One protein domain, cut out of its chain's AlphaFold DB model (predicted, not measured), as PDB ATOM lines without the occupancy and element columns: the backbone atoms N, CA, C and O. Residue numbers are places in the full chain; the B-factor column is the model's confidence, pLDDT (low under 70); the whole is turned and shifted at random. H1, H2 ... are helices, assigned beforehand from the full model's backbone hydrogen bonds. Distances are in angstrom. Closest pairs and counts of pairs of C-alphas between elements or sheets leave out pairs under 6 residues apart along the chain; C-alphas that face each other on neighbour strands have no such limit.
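AT A GLANCE: This is residues 2 to 72 of the 121 residues of a protein of Suttonella indologenes (UniProt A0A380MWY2). The printed part has little regular structure: a long stretch with no named element, residues 2 to 33, makes a wide loop whose residues 13 to 20 stick out from a body of loops and three short helices. H1 and H2 follow each other round a corner, and H3 lies away from both. The 71 residues hold H1, H2 and H3 in that order and no named strand; the class is all helix, with only 22 residues in named elements. It is compact, radius of gyration of the C-alphas 12.6 A, spanning 39 by 28 by 19 A.

IN THESE COORDINATES: H1, residues 34 to 43, begins at C-alpha 34 (-57.351, -26.273, -13.201) and is 14.2 A long. H2, residues 45 to 50, is 8.5 A long. H3, residues 61 to 66, is 8.7 A long and ends at C-alpha 66 (-40.511, -25.839, -8.041).

HOW THE PARTS SIT: H1 and H2 are close but not clearly touching, their closest C-alphas, Leu 41 and Ile 48, 8.0 A apart. They run the same way at a steep tilt of 59 degrees. H2 and H3 are only just apart, closest 8.3 A; H1 and H3 are apart. In H1, H2 and H3 every O i to N i+4 pair is within hydrogen-bond range.

THE WHOLE: The C-alphas farthest apart, Ser 30 and Ser 55, are 39.3 A apart. The printed part has no cut; no link between helices is long. Confidence is under 70 at residues 2 to 4 and 54 to 57.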
ATOM      1  N   TYR A   2     -43.155  -2.030 -11.742       44.69
ATOM      2  CA  TYR A   2     -42.980  -3.490 -11.777       44.69
ATOM      3  C   TYR A   2     -43.148  -4.027 -10.341       44.69
ATOM      4  O   TYR A   2     -42.843  -3.311  -9.392       44.69
ATOM      5  N   GLY A   3     -43.727  -5.221 -10.165       56.44
ATOM      6  CA  GLY A   3     -43.868  -5.868  -8.847       56.44
ATOM      7  C   GLY A   3     -45.275  -5.893  -8.221       56.44
ATOM      8  O   GLY A   3     -45.571  -6.790  -7.438       56.44
ATOM      9  N   ALA A   4     -46.190  -4.983  -8.585       61.81
ATOM     10  CA  ALA A   4     -47.489  -4.840  -7.895       61.81
ATOM     11  C   ALA A   4     -48.470  -6.021  -8.079       61.81
ATOM     12  O   ALA A   4     -49.403  -6.194  -7.293       61.81
ATOM     13  N   THR A   5     -48.287  -6.825  -9.126       73.44
ATOM     14  CA  THR A   5     -49.162  -7.959  -9.477       73.44
ATOM     15  C   THR A   5     -48.446  -9.304  -9.423       73.44
ATOM     16  O   THR A   5     -48.986 -10.303  -9.892       73.44
ATOM     17  N   VAL A   6     -47.227  -9.343  -8.884       82.38
ATOM     18  CA  VAL A   6     -46.424 -10.566  -8.809       82.38
ATOM     19  C   VAL A   6     -47.132 -11.600  -7.938       82.38
ATOM     20  O   VAL A   6     -47.650 -11.269  -6.877       82.38
ATOM     21  N   GLY A   7     -47.178 -12.845  -8.417       84.06
ATOM     22  CA  GLY A   7     -47.840 -13.957  -7.733       84.06
ATOM     23  C   GLY A   7     -49.362 -14.000  -7.895       84.06
ATOM     24  O   GLY A   7     -49.978 -14.969  -7.463       84.06
ATOM     25  N   LYS A   8     -49.991 -13.003  -8.536       90.81
ATOM     26  CA  LYS A   8     -51.429 -13.067  -8.833       90.81
ATOM     27  C   LYS A   8     -51.713 -14.101  -9.916       90.81
ATOM     28  O   LYS A   8     -50.998 -14.180 -10.914       90.81
ATOM     29  N   VAL A   9     -52.806 -14.832  -9.736       93.44
ATOM     30  CA  VAL A   9     -53.263 -15.871 -10.660       93.44
ATOM     31  C   VAL A   9     -54.617 -15.517 -11.259       93.44
ATOM     32  O   VAL A   9     -55.426 -14.821 -10.648       93.44
ATOM     33  N   ALA A  10     -54.853 -15.985 -12.481       93.31
ATOM     34  CA  ALA A  10     -56.111 -15.809 -13.188       93.31
ATOM     35  C   ALA A  10     -56.366 -17.002 -14.112       93.31
ATOM     36  O   ALA A  10     -55.430 -17.605 -14.640       93.31
ATOM     37  N   ILE A  11     -57.642 -17.312 -14.330       94.44
ATOM     38  CA  ILE A  11     -58.070 -18.311 -15.309       94.44
ATOM     39  C   ILE A  11     -58.330 -17.602 -16.629       94.44
ATOM     40  O   ILE A  11     -59.161 -16.694 -16.717       94.44
ATOM     41  N   ASN A  12     -57.656 -18.064 -17.672       93.31
ATOM     42  CA  ASN A  12     -57.954 -17.631 -19.018       93.31
ATOM     43  C   ASN A  12     -59.196 -18.367 -19.555       93.31
ATOM     44  O   ASN A  12     -59.212 -19.594 -19.602       93.31
ATOM     45  N   LYS A  13     -60.234 -17.623 -19.958       90.94
ATOM     46  CA  LYS A  13     -61.501 -18.178 -20.477       90.94
ATOM     47  C   LYS A  13     -61.592 -18.186 -22.006       90.94
ATOM     48  O   LYS A  13     -62.508 -18.797 -22.546       90.94
ATOM     49  N   ILE A  14     -60.684 -17.494 -22.693       93.81
ATOM     50  CA  ILE A  14     -60.681 -17.351 -24.155       93.81
ATOM     51  C   ILE A  14     -59.274 -17.589 -24.702       93.81
ATOM     52  O   ILE A  14     -58.304 -17.314 -24.009       93.81
ATOM     53  N   PRO A  15     -59.089 -18.062 -25.938       93.06
ATOM     54  CA  PRO A  15     -57.753 -18.124 -26.526       93.06
ATOM     55  C   PRO A  15     -57.079 -16.740 -26.509       93.06
ATOM     56  O   PRO A  15     -57.658 -15.762 -26.980       93.06
ATOM     57  N   MET A  16     -55.872 -16.645 -25.945       93.56
ATOM     58  CA  MET A  16     -55.123 -15.387 -25.859       93.56
ATOM     59  C   MET A  16     -53.614 -15.633 -25.868       93.56
ATOM     60  O   MET A  16     -53.146 -16.732 -25.574       93.56
ATOM     61  N   THR A  17     -52.855 -14.576 -26.140       93.06
ATOM     62  CA  THR A  17     -51.397 -14.537 -25.983       93.06
ATOM     63  C   THR A  17     -51.025 -13.681 -24.778       93.06
ATOM     64  O   THR A  17     -51.669 -12.664 -24.517       93.06
ATOM     65  N   THR A  18     -49.963 -14.048 -24.068       91.69
ATOM     66  CA  THR A  18     -49.437 -13.283 -22.930       91.69
ATOM     67  C   THR A  18     -48.024 -12.779 -23.214       91.69
ATOM     68  O   THR A  18     -47.309 -13.340 -24.041       91.69
ATOM     69  N   ASN A  19     -47.625 -11.691 -22.554       91.31
ATOM     70  CA  ASN A  19     -46.270 -11.150 -22.672       91.31
ATOM     71  C   ASN A  19     -45.270 -11.935 -21.796       91.31
ATOM     72  O   ASN A  19     -45.643 -12.839 -21.050       91.31
ATOM     73  N   GLN A  20     -43.994 -11.544 -21.842       86.12
ATOM     74  CA  GLN A  20     -42.899 -12.183 -21.102       86.12
ATOM     75  C   GLN A  20     -42.999 -12.087 -19.569       86.12
ATOM     76  O   GLN A  20     -42.223 -12.734 -18.871       86.12
ATOM     77  N   ALA A  21     -43.901 -11.259 -19.035       85.12
ATOM     78  CA  ALA A  21     -44.092 -11.093 -17.594       85.12
ATOM     79  C   ALA A  21     -45.141 -12.060 -17.016       85.12
ATOM     80  O   ALA A  21     -45.341 -12.091 -15.803       85.12
ATOM     81  N   CYS A  22     -45.811 -12.843 -17.865       89.00
ATOM     82  CA  CYS A  22     -46.784 -13.846 -17.457       89.00
ATOM     83  C   CYS A  22     -46.204 -15.253 -17.621       89.00
ATOM     84  O   CYS A  22     -45.599 -15.571 -18.642       89.00
ATOM     85  N   ALA A  23     -46.457 -16.113 -16.639       90.44
ATOM     86  CA  ALA A  23     -46.228 -17.544 -16.761       90.44
ATOM     87  C   ALA A  23     -47.559 -18.244 -17.069       90.44
ATOM     88  O   ALA A  23     -48.548 -18.034 -16.367       90.44
ATOM     89  N   ASN A  24     -47.582 -19.080 -18.105       92.56
ATOM     90  CA  ASN A  24     -48.739 -19.903 -18.443       92.56
ATOM     91  C   ASN A  24     -48.560 -21.298 -17.845       92.56
ATOM     92  O   ASN A  24     -47.505 -21.913 -17.997       92.56
ATOM     93  N   ILE A  25     -49.606 -21.800 -17.194       93.31
ATOM     94  CA  ILE A  25     -49.651 -23.153 -16.640       93.31
ATOM     95  C   ILE A  25     -50.753 -23.910 -17.377       93.31
ATOM     96  O   ILE A  25     -51.873 -23.416 -17.497       93.31
ATOM     97  N   GLN A  26     -50.420 -25.096 -17.876       93.25
ATOM     98  CA  GLN A  26     -51.376 -26.057 -18.415       93.25
ATOM     99  C   GLN A  26     -51.316 -27.312 -17.556       93.25
ATOM    100  O   GLN A  26     -50.235 -27.727 -17.139       93.25
ATOM    101  N   VAL A  27     -52.481 -27.879 -17.275       93.50
ATOM    102  CA  VAL A  27     -52.624 -29.060 -16.426       93.50
ATOM    103  C   VAL A  27     -53.223 -30.202 -17.227       93.50
ATOM    104  O   VAL A  27     -54.001 -29.980 -18.152       93.50
ATOM    105  N   ASP A  28     -52.866 -31.421 -16.843       95.81
ATOM    106  CA  ASP A  28     -53.587 -32.616 -17.251       95.81
ATOM    107  C   ASP A  28     -54.816 -32.777 -16.344       95.81
ATOM    108  O   ASP A  28     -54.691 -33.076 -15.151       95.81
ATOM    109  N   GLU A  29     -56.010 -32.557 -16.902       94.44
ATOM    110  CA  GLU A  29     -57.272 -32.618 -16.155       94.44
ATOM    111  C   GLU A  29     -57.613 -34.024 -15.642       94.44
ATOM    112  O   GLU A  29     -58.441 -34.155 -14.740       94.44
ATOM    113  N   SER A  30     -56.950 -35.073 -16.145       96.56
ATOM    114  CA  SER A  30     -57.089 -36.427 -15.594       96.56
ATOM    115  C   SER A  30     -56.423 -36.589 -14.220       96.56
ATOM    116  O   SER A  30     -56.703 -37.552 -13.507       96.56
ATOM    117  N   ILE A  31     -55.566 -35.642 -13.829       96.56
ATOM    118  CA  ILE A  31     -54.808 -35.661 -12.571       96.56
ATOM    119  C   ILE A  31     -55.202 -34.475 -11.684       96.56
ATOM    120  O   ILE A  31     -55.379 -34.624 -10.472       96.56
ATOM    121  N   LEU A  32     -55.331 -33.284 -12.273       97.44
ATOM    122  CA  LEU A  32     -55.474 -32.031 -11.541       97.44
ATOM    123  C   LEU A  32     -56.483 -31.102 -12.217       97.44
ATOM    124  O   LEU A  32     -56.284 -30.645 -13.339       97.44
ATOM    125  N   SER A  33     -57.532 -30.737 -11.487       97.56
ATOM    126  CA  SER A  33     -58.473 -29.708 -11.913       97.56
ATOM    127  C   SER A  33     -57.792 -28.337 -11.941       97.56
ATOM    128  O   SER A  33     -57.272 -27.865 -10.927       97.56
ATOM    129  N   TYR A  34     -57.872 -27.640 -13.078       96.62
ATOM    130  CA  TYR A  34     -57.351 -26.273 -13.201       96.62
ATOM    131  C   TYR A  34     -58.029 -25.300 -12.219       96.62
ATOM    132  O   TYR A  34     -57.400 -24.351 -11.755       96.62
ATOM    133  N   ARG A  35     -59.304 -25.540 -11.872       96.88
ATOM    134  CA  ARG A  35     -60.044 -24.747 -10.878       96.88
ATOM    135  C   ARG A  35     -59.533 -24.981  -9.467       96.88
ATOM    136  O   ARG A  35     -59.381 -24.024  -8.714       96.88
ATOM    137  N   TYR A  36     -59.242 -26.232  -9.119       98.00
ATOM    138  CA  TYR A  36     -58.614 -26.542  -7.838       98.00
ATOM    139  C   TYR A  36     -57.244 -25.864  -7.739       98.00
ATOM    140  O   TYR A  36     -56.967 -25.177  -6.758       98.00
ATOM    141  N   LEU A  37     -56.429 -25.985  -8.794       97.38
ATOM    142  CA  LEU A  37     -55.128 -25.331  -8.865       97.38
ATOM    143  C   LEU A  37     -55.240 -23.807  -8.718       97.38
ATOM    144  O   LEU A  37     -54.462 -23.206  -7.983       97.38
ATOM    145  N   PHE A  38     -56.211 -23.182  -9.386       96.69
ATOM    146  CA  PHE A  38     -56.467 -21.749  -9.266       96.69
ATOM    147  C   PHE A  38     -56.744 -21.337  -7.816       96.69
ATOM    148  O   PHE A  38     -56.115 -20.399  -7.324       96.69
ATOM    149  N   HIS A  39     -57.636 -22.049  -7.125       97.38
ATOM    150  CA  HIS A  39     -57.949 -21.768  -5.723       97.38
ATOM    151  C   HIS A  39     -56.739 -21.975  -4.810       97.38
ATOM    152  O   HIS A  39     -56.468 -21.125  -3.966       97.38
ATOM    153  N   TYR A  40     -55.971 -23.047  -5.021       97.00
ATOM    154  CA  TYR A  40     -54.765 -23.333  -4.242       97.00
ATOM    155  C   TYR A  40     -53.675 -22.266  -4.432       97.00
ATOM    156  O   TYR A  40     -53.161 -21.710  -3.466       97.00
ATOM    157  N   LEU A  41     -53.345 -21.906  -5.675       95.81
ATOM    158  CA  LEU A  41     -52.351 -20.856  -5.927       95.81
ATOM    159  C   LEU A  41     -52.828 -19.487  -5.428       95.81
ATOM    160  O   LEU A  41     -52.014 -18.684  -4.981       95.81
ATOM    161  N   SER A  42     -54.139 -19.229  -5.472       95.06
ATOM    162  CA  SER A  42     -54.722 -18.012  -4.902       95.06
ATOM    163  C   SER A  42     -54.555 -17.964  -3.382       95.06
ATOM    164  O   SER A  42     -54.244 -16.900  -2.848       95.06
ATOM    165  N   SER A  43     -54.713 -19.094  -2.678       94.94
ATOM    166  CA  SER A  43     -54.483 -19.152  -1.228       94.94
ATOM    167  C   SER A  43     -53.007 -19.023  -0.852       94.94
ATOM    168  O   SER A  43     -52.695 -18.458   0.192       94.94
ATOM    169  N   GLU A  44     -52.097 -19.466  -1.720       94.50
ATOM    170  CA  GLU A  44     -50.644 -19.377  -1.520       94.50
ATOM    171  C   GLU A  44     -50.039 -18.045  -1.998       94.50
ATOM    172  O   GLU A  44     -48.820 -17.917  -2.107       94.50
ATOM    173  N   TYR A  45     -50.860 -17.028  -2.286       91.88
ATOM    174  CA  TYR A  45     -50.404 -15.762  -2.869       91.88
ATOM    175  C   TYR A  45     -49.240 -15.116  -2.103       91.88
ATOM    176  O   TYR A  45     -48.233 -14.759  -2.715       91.88
ATOM    177  N   GLU A  46     -49.345 -14.979  -0.777       90.38
ATOM    178  CA  GLU A  46     -48.285 -14.346   0.023       90.38
ATOM    179  C   GLU A  46     -47.002 -15.183   0.035       90.38
ATOM    180  O   GLU A  46     -45.904 -14.634  -0.065       90.38
ATOM    181  N   TYR A  47     -47.129 -16.514   0.069       91.06
ATOM    182  CA  TYR A  47     -45.985 -17.412  -0.044       91.06
ATOM    183  C   TYR A  47     -45.309 -17.257  -1.409       91.06
ATOM    184  O   TYR A  47     -44.120 -16.948  -1.474       91.06
ATOM    185  N   ILE A  48     -46.062 -17.373  -2.501       90.81
ATOM    186  CA  ILE A  48     -45.550 -17.234  -3.869       90.81
ATOM    187  C   ILE A  48     -44.881 -15.869  -4.055       90.81
ATOM    188  O   ILE A  48     -43.774 -15.785  -4.586       90.81
ATOM    189  N   LYS A  49     -45.509 -14.796  -3.571       88.12
ATOM    190  CA  LYS A  49     -44.957 -13.440  -3.611       88.12
ATOM    191  C   LYS A  49     -43.650 -13.322  -2.823       88.12
ATOM    192  O   LYS A  49     -42.737 -12.640  -3.287       88.12
ATOM    193  N   SER A  50     -43.528 -14.008  -1.684       88.00
ATOM    194  CA  SER A  50     -42.297 -14.032  -0.879       88.00
ATOM    195  C   SER A  50     -41.111 -14.701  -1.585       88.00
ATOM    196  O   SER A  50     -39.964 -14.374  -1.290       88.00
ATOM    197  N   LEU A  51     -41.369 -15.583  -2.560       87.62
ATOM    198  CA  LEU A  51     -40.331 -16.197  -3.398       87.62
ATOM    199  C   LEU A  51     -39.765 -15.228  -4.449       87.62
ATOM    200  O   LEU A  51     -38.777 -15.545  -5.115       87.62
ATOM    201  N   GLY A  52     -40.392 -14.063  -4.633       83.00
ATOM    202  CA  GLY A  52     -39.905 -13.020  -5.525       83.00
ATOM    203  C   GLY A  52     -38.526 -12.524  -5.092       83.00
ATOM    204  O   GLY A  52     -38.309 -12.172  -3.936       83.00
ATOM    205  N   THR A  53     -37.586 -12.455  -6.033       71.50
ATOM    206  CA  THR A  53     -36.200 -12.039  -5.755       71.50
ATOM    207  C   THR A  53     -35.858 -10.705  -6.424       71.50
ATOM    208  O   THR A  53     -36.472 -10.305  -7.418       71.50
ATOM    209  N   GLY A  54     -34.862 -10.002  -5.869       68.25
ATOM    210  CA  GLY A  54     -34.354  -8.728  -6.388       68.25
ATOM    211  C   GLY A  54     -35.202  -7.501  -6.029       68.25
ATOM    212  O   GLY A  54     -36.268  -7.600  -5.428       68.25
ATOM    213  N   SER A  55     -34.731  -6.314  -6.426       62.25
ATOM    214  CA  SER A  55     -35.366  -5.020  -6.116       62.25
ATOM    215  C   SER A  55     -36.733  -4.799  -6.780       62.25
ATOM    216  O   SER A  55     -37.460  -3.894  -6.388       62.25
ATOM    217  N   GLN A  56     -37.084  -5.621  -7.776       62.62
ATOM    218  CA  GLN A  56     -38.366  -5.591  -8.495       62.62
ATOM    219  C   GLN A  56     -39.260  -6.807  -8.177       62.62
ATOM    220  O   GLN A  56     -40.260  -7.010  -8.866       62.62
ATOM    221  N   THR A  57     -38.895  -7.619  -7.166       69.31
ATOM    222  CA  THR A  57     -39.611  -8.834  -6.719       69.31
ATOM    223  C   THR A  57     -40.126  -9.670  -7.890       69.31
ATOM    224  O   THR A  57     -41.328  -9.767  -8.089       69.31
ATOM    225  N   ASN A  58     -39.242 -10.225  -8.723       78.56
ATOM    226  CA  ASN A  58     -39.672 -11.007  -9.887       78.56
ATOM    227  C   ASN A  58     -39.720 -12.509  -9.563       78.56
ATOM    228  O   ASN A  58     -38.856 -13.012  -8.842       78.56
ATOM    229  N   ILE A  59     -40.698 -13.229 -10.122       85.25
ATOM    230  CA  ILE A  59     -40.819 -14.690 -10.017       85.25
ATOM    231  C   ILE A  59     -40.547 -15.278 -11.398       85.25
ATOM    232  O   ILE A  59     -41.281 -15.026 -12.350       85.25
ATOM    233  N   ASN A  60     -39.475 -16.057 -11.515       86.50
ATOM    234  CA  ASN A  60     -39.126 -16.714 -12.770       86.50
ATOM    235  C   ASN A  60     -39.824 -18.079 -12.910       86.50
ATOM    236  O   ASN A  60     -40.312 -18.661 -11.938       86.50
ATOM    237  N   ALA A  61     -39.828 -18.626 -14.127       87.00
ATOM    238  CA  ALA A  61     -40.466 -19.909 -14.421       87.00
ATOM    239  C   ALA A  61     -39.879 -21.094 -13.628       87.00
ATOM    240  O   ALA A  61     -40.581 -22.075 -13.402       87.00
ATOM    241  N   GLN A  62     -38.615 -21.018 -13.199       89.19
ATOM    242  CA  GLN A  62     -37.983 -22.091 -12.430       89.19
ATOM    243  C   GLN A  62     -38.542 -22.170 -11.007       89.19
ATOM    244  O   GLN A  62     -38.784 -23.267 -10.513       89.19
ATOM    245  N   ILE A  63     -38.810 -21.018 -10.386       89.31
ATOM    246  CA  ILE A  63     -39.488 -20.940  -9.087       89.31
ATOM    247  C   ILE A  63     -40.895 -21.533  -9.205       89.31
ATOM    248  O   ILE A  63     -41.257 -22.392  -8.409       89.31
ATOM    249  N   VAL A  64     -41.654 -21.145 -10.238       90.69
ATOM    250  CA  VAL A  64     -43.016 -21.665 -10.471       90.69
ATOM    251  C   VAL A  64     -43.012 -23.188 -10.643       90.69
ATOM    252  O   VAL A  64     -43.841 -23.869 -10.051       90.69
ATOM    253  N   LYS A  65     -42.052 -23.743 -11.396       91.00
ATOM    254  CA  LYS A  65     -41.895 -25.199 -11.574       91.00
ATOM    255  C   LYS A  65     -41.521 -25.943 -10.290       91.00
ATOM    256  O   LYS A  65     -41.749 -27.144 -10.211       91.00
ATOM    257  N   GLY A  66     -40.912 -25.258  -9.323       91.56
ATOM    258  CA  GLY A  66     -40.511 -25.839  -8.041       91.56
ATOM    259  C   GLY A  66     -41.626 -25.883  -6.994       91.56
ATOM    260  O   GLY A  66     -41.451 -26.545  -5.969       91.56
ATOM    261  N   LEU A  67     -42.751 -25.196  -7.232       92.31
ATOM    262  CA  LEU A  67     -43.879 -25.160  -6.302       92.31
ATOM    263  C   LEU A  67     -44.415 -26.573  -6.060       92.31
ATOM    264  O   LEU A  67     -44.751 -27.300  -6.994       92.31
ATOM    265  N   GLN A  68     -44.496 -26.951  -4.787       94.19
ATOM    266  CA  GLN A  68     -45.097 -28.212  -4.377       94.19
ATOM    267  C   GLN A  68     -46.601 -28.012  -4.238       94.19
ATOM    268  O   GLN A  68     -47.043 -27.112  -3.529       94.19
ATOM    269  N   ILE A  69     -47.376 -28.843  -4.931       94.06
ATOM    270  CA  ILE A  69     -48.830 -28.723  -4.994       94.06
ATOM    271  C   ILE A  69     -49.425 -30.028  -4.464       94.06
ATOM    272  O   ILE A  69     -49.086 -31.095  -4.982       94.06
ATOM    273  N   PRO A  70     -50.299 -29.989  -3.446       95.50
ATOM    274  CA  PRO A  70     -51.020 -31.172  -3.010       95.50
ATOM    275  C   PRO A  70     -52.013 -31.589  -4.099       95.50
ATOM    276  O   PRO A  70     -52.814 -30.783  -4.561       95.50
ATOM    277  N   ILE A  71     -51.979 -32.861  -4.496       96.62
ATOM    278  CA  ILE A  71     -52.887 -33.419  -5.508       96.62
ATOM    279  C   ILE A  71     -53.758 -34.485  -4.832       96.62
ATOM    280  O   ILE A  71     -53.415 -35.669  -4.850       96.62
ATOM    281  N   PRO A  72     -54.862 -34.093  -4.167       97.06
ATOM    282  CA  PRO A  72     -55.811 -35.061  -3.629       97.06
ATOM    283  C   PRO A  72     -56.574 -35.761  -4.772       97.06
ATOM    284  O   PRO A  72     -56.526 -35.298  -5.911       97.06
TER     285      PRO A  72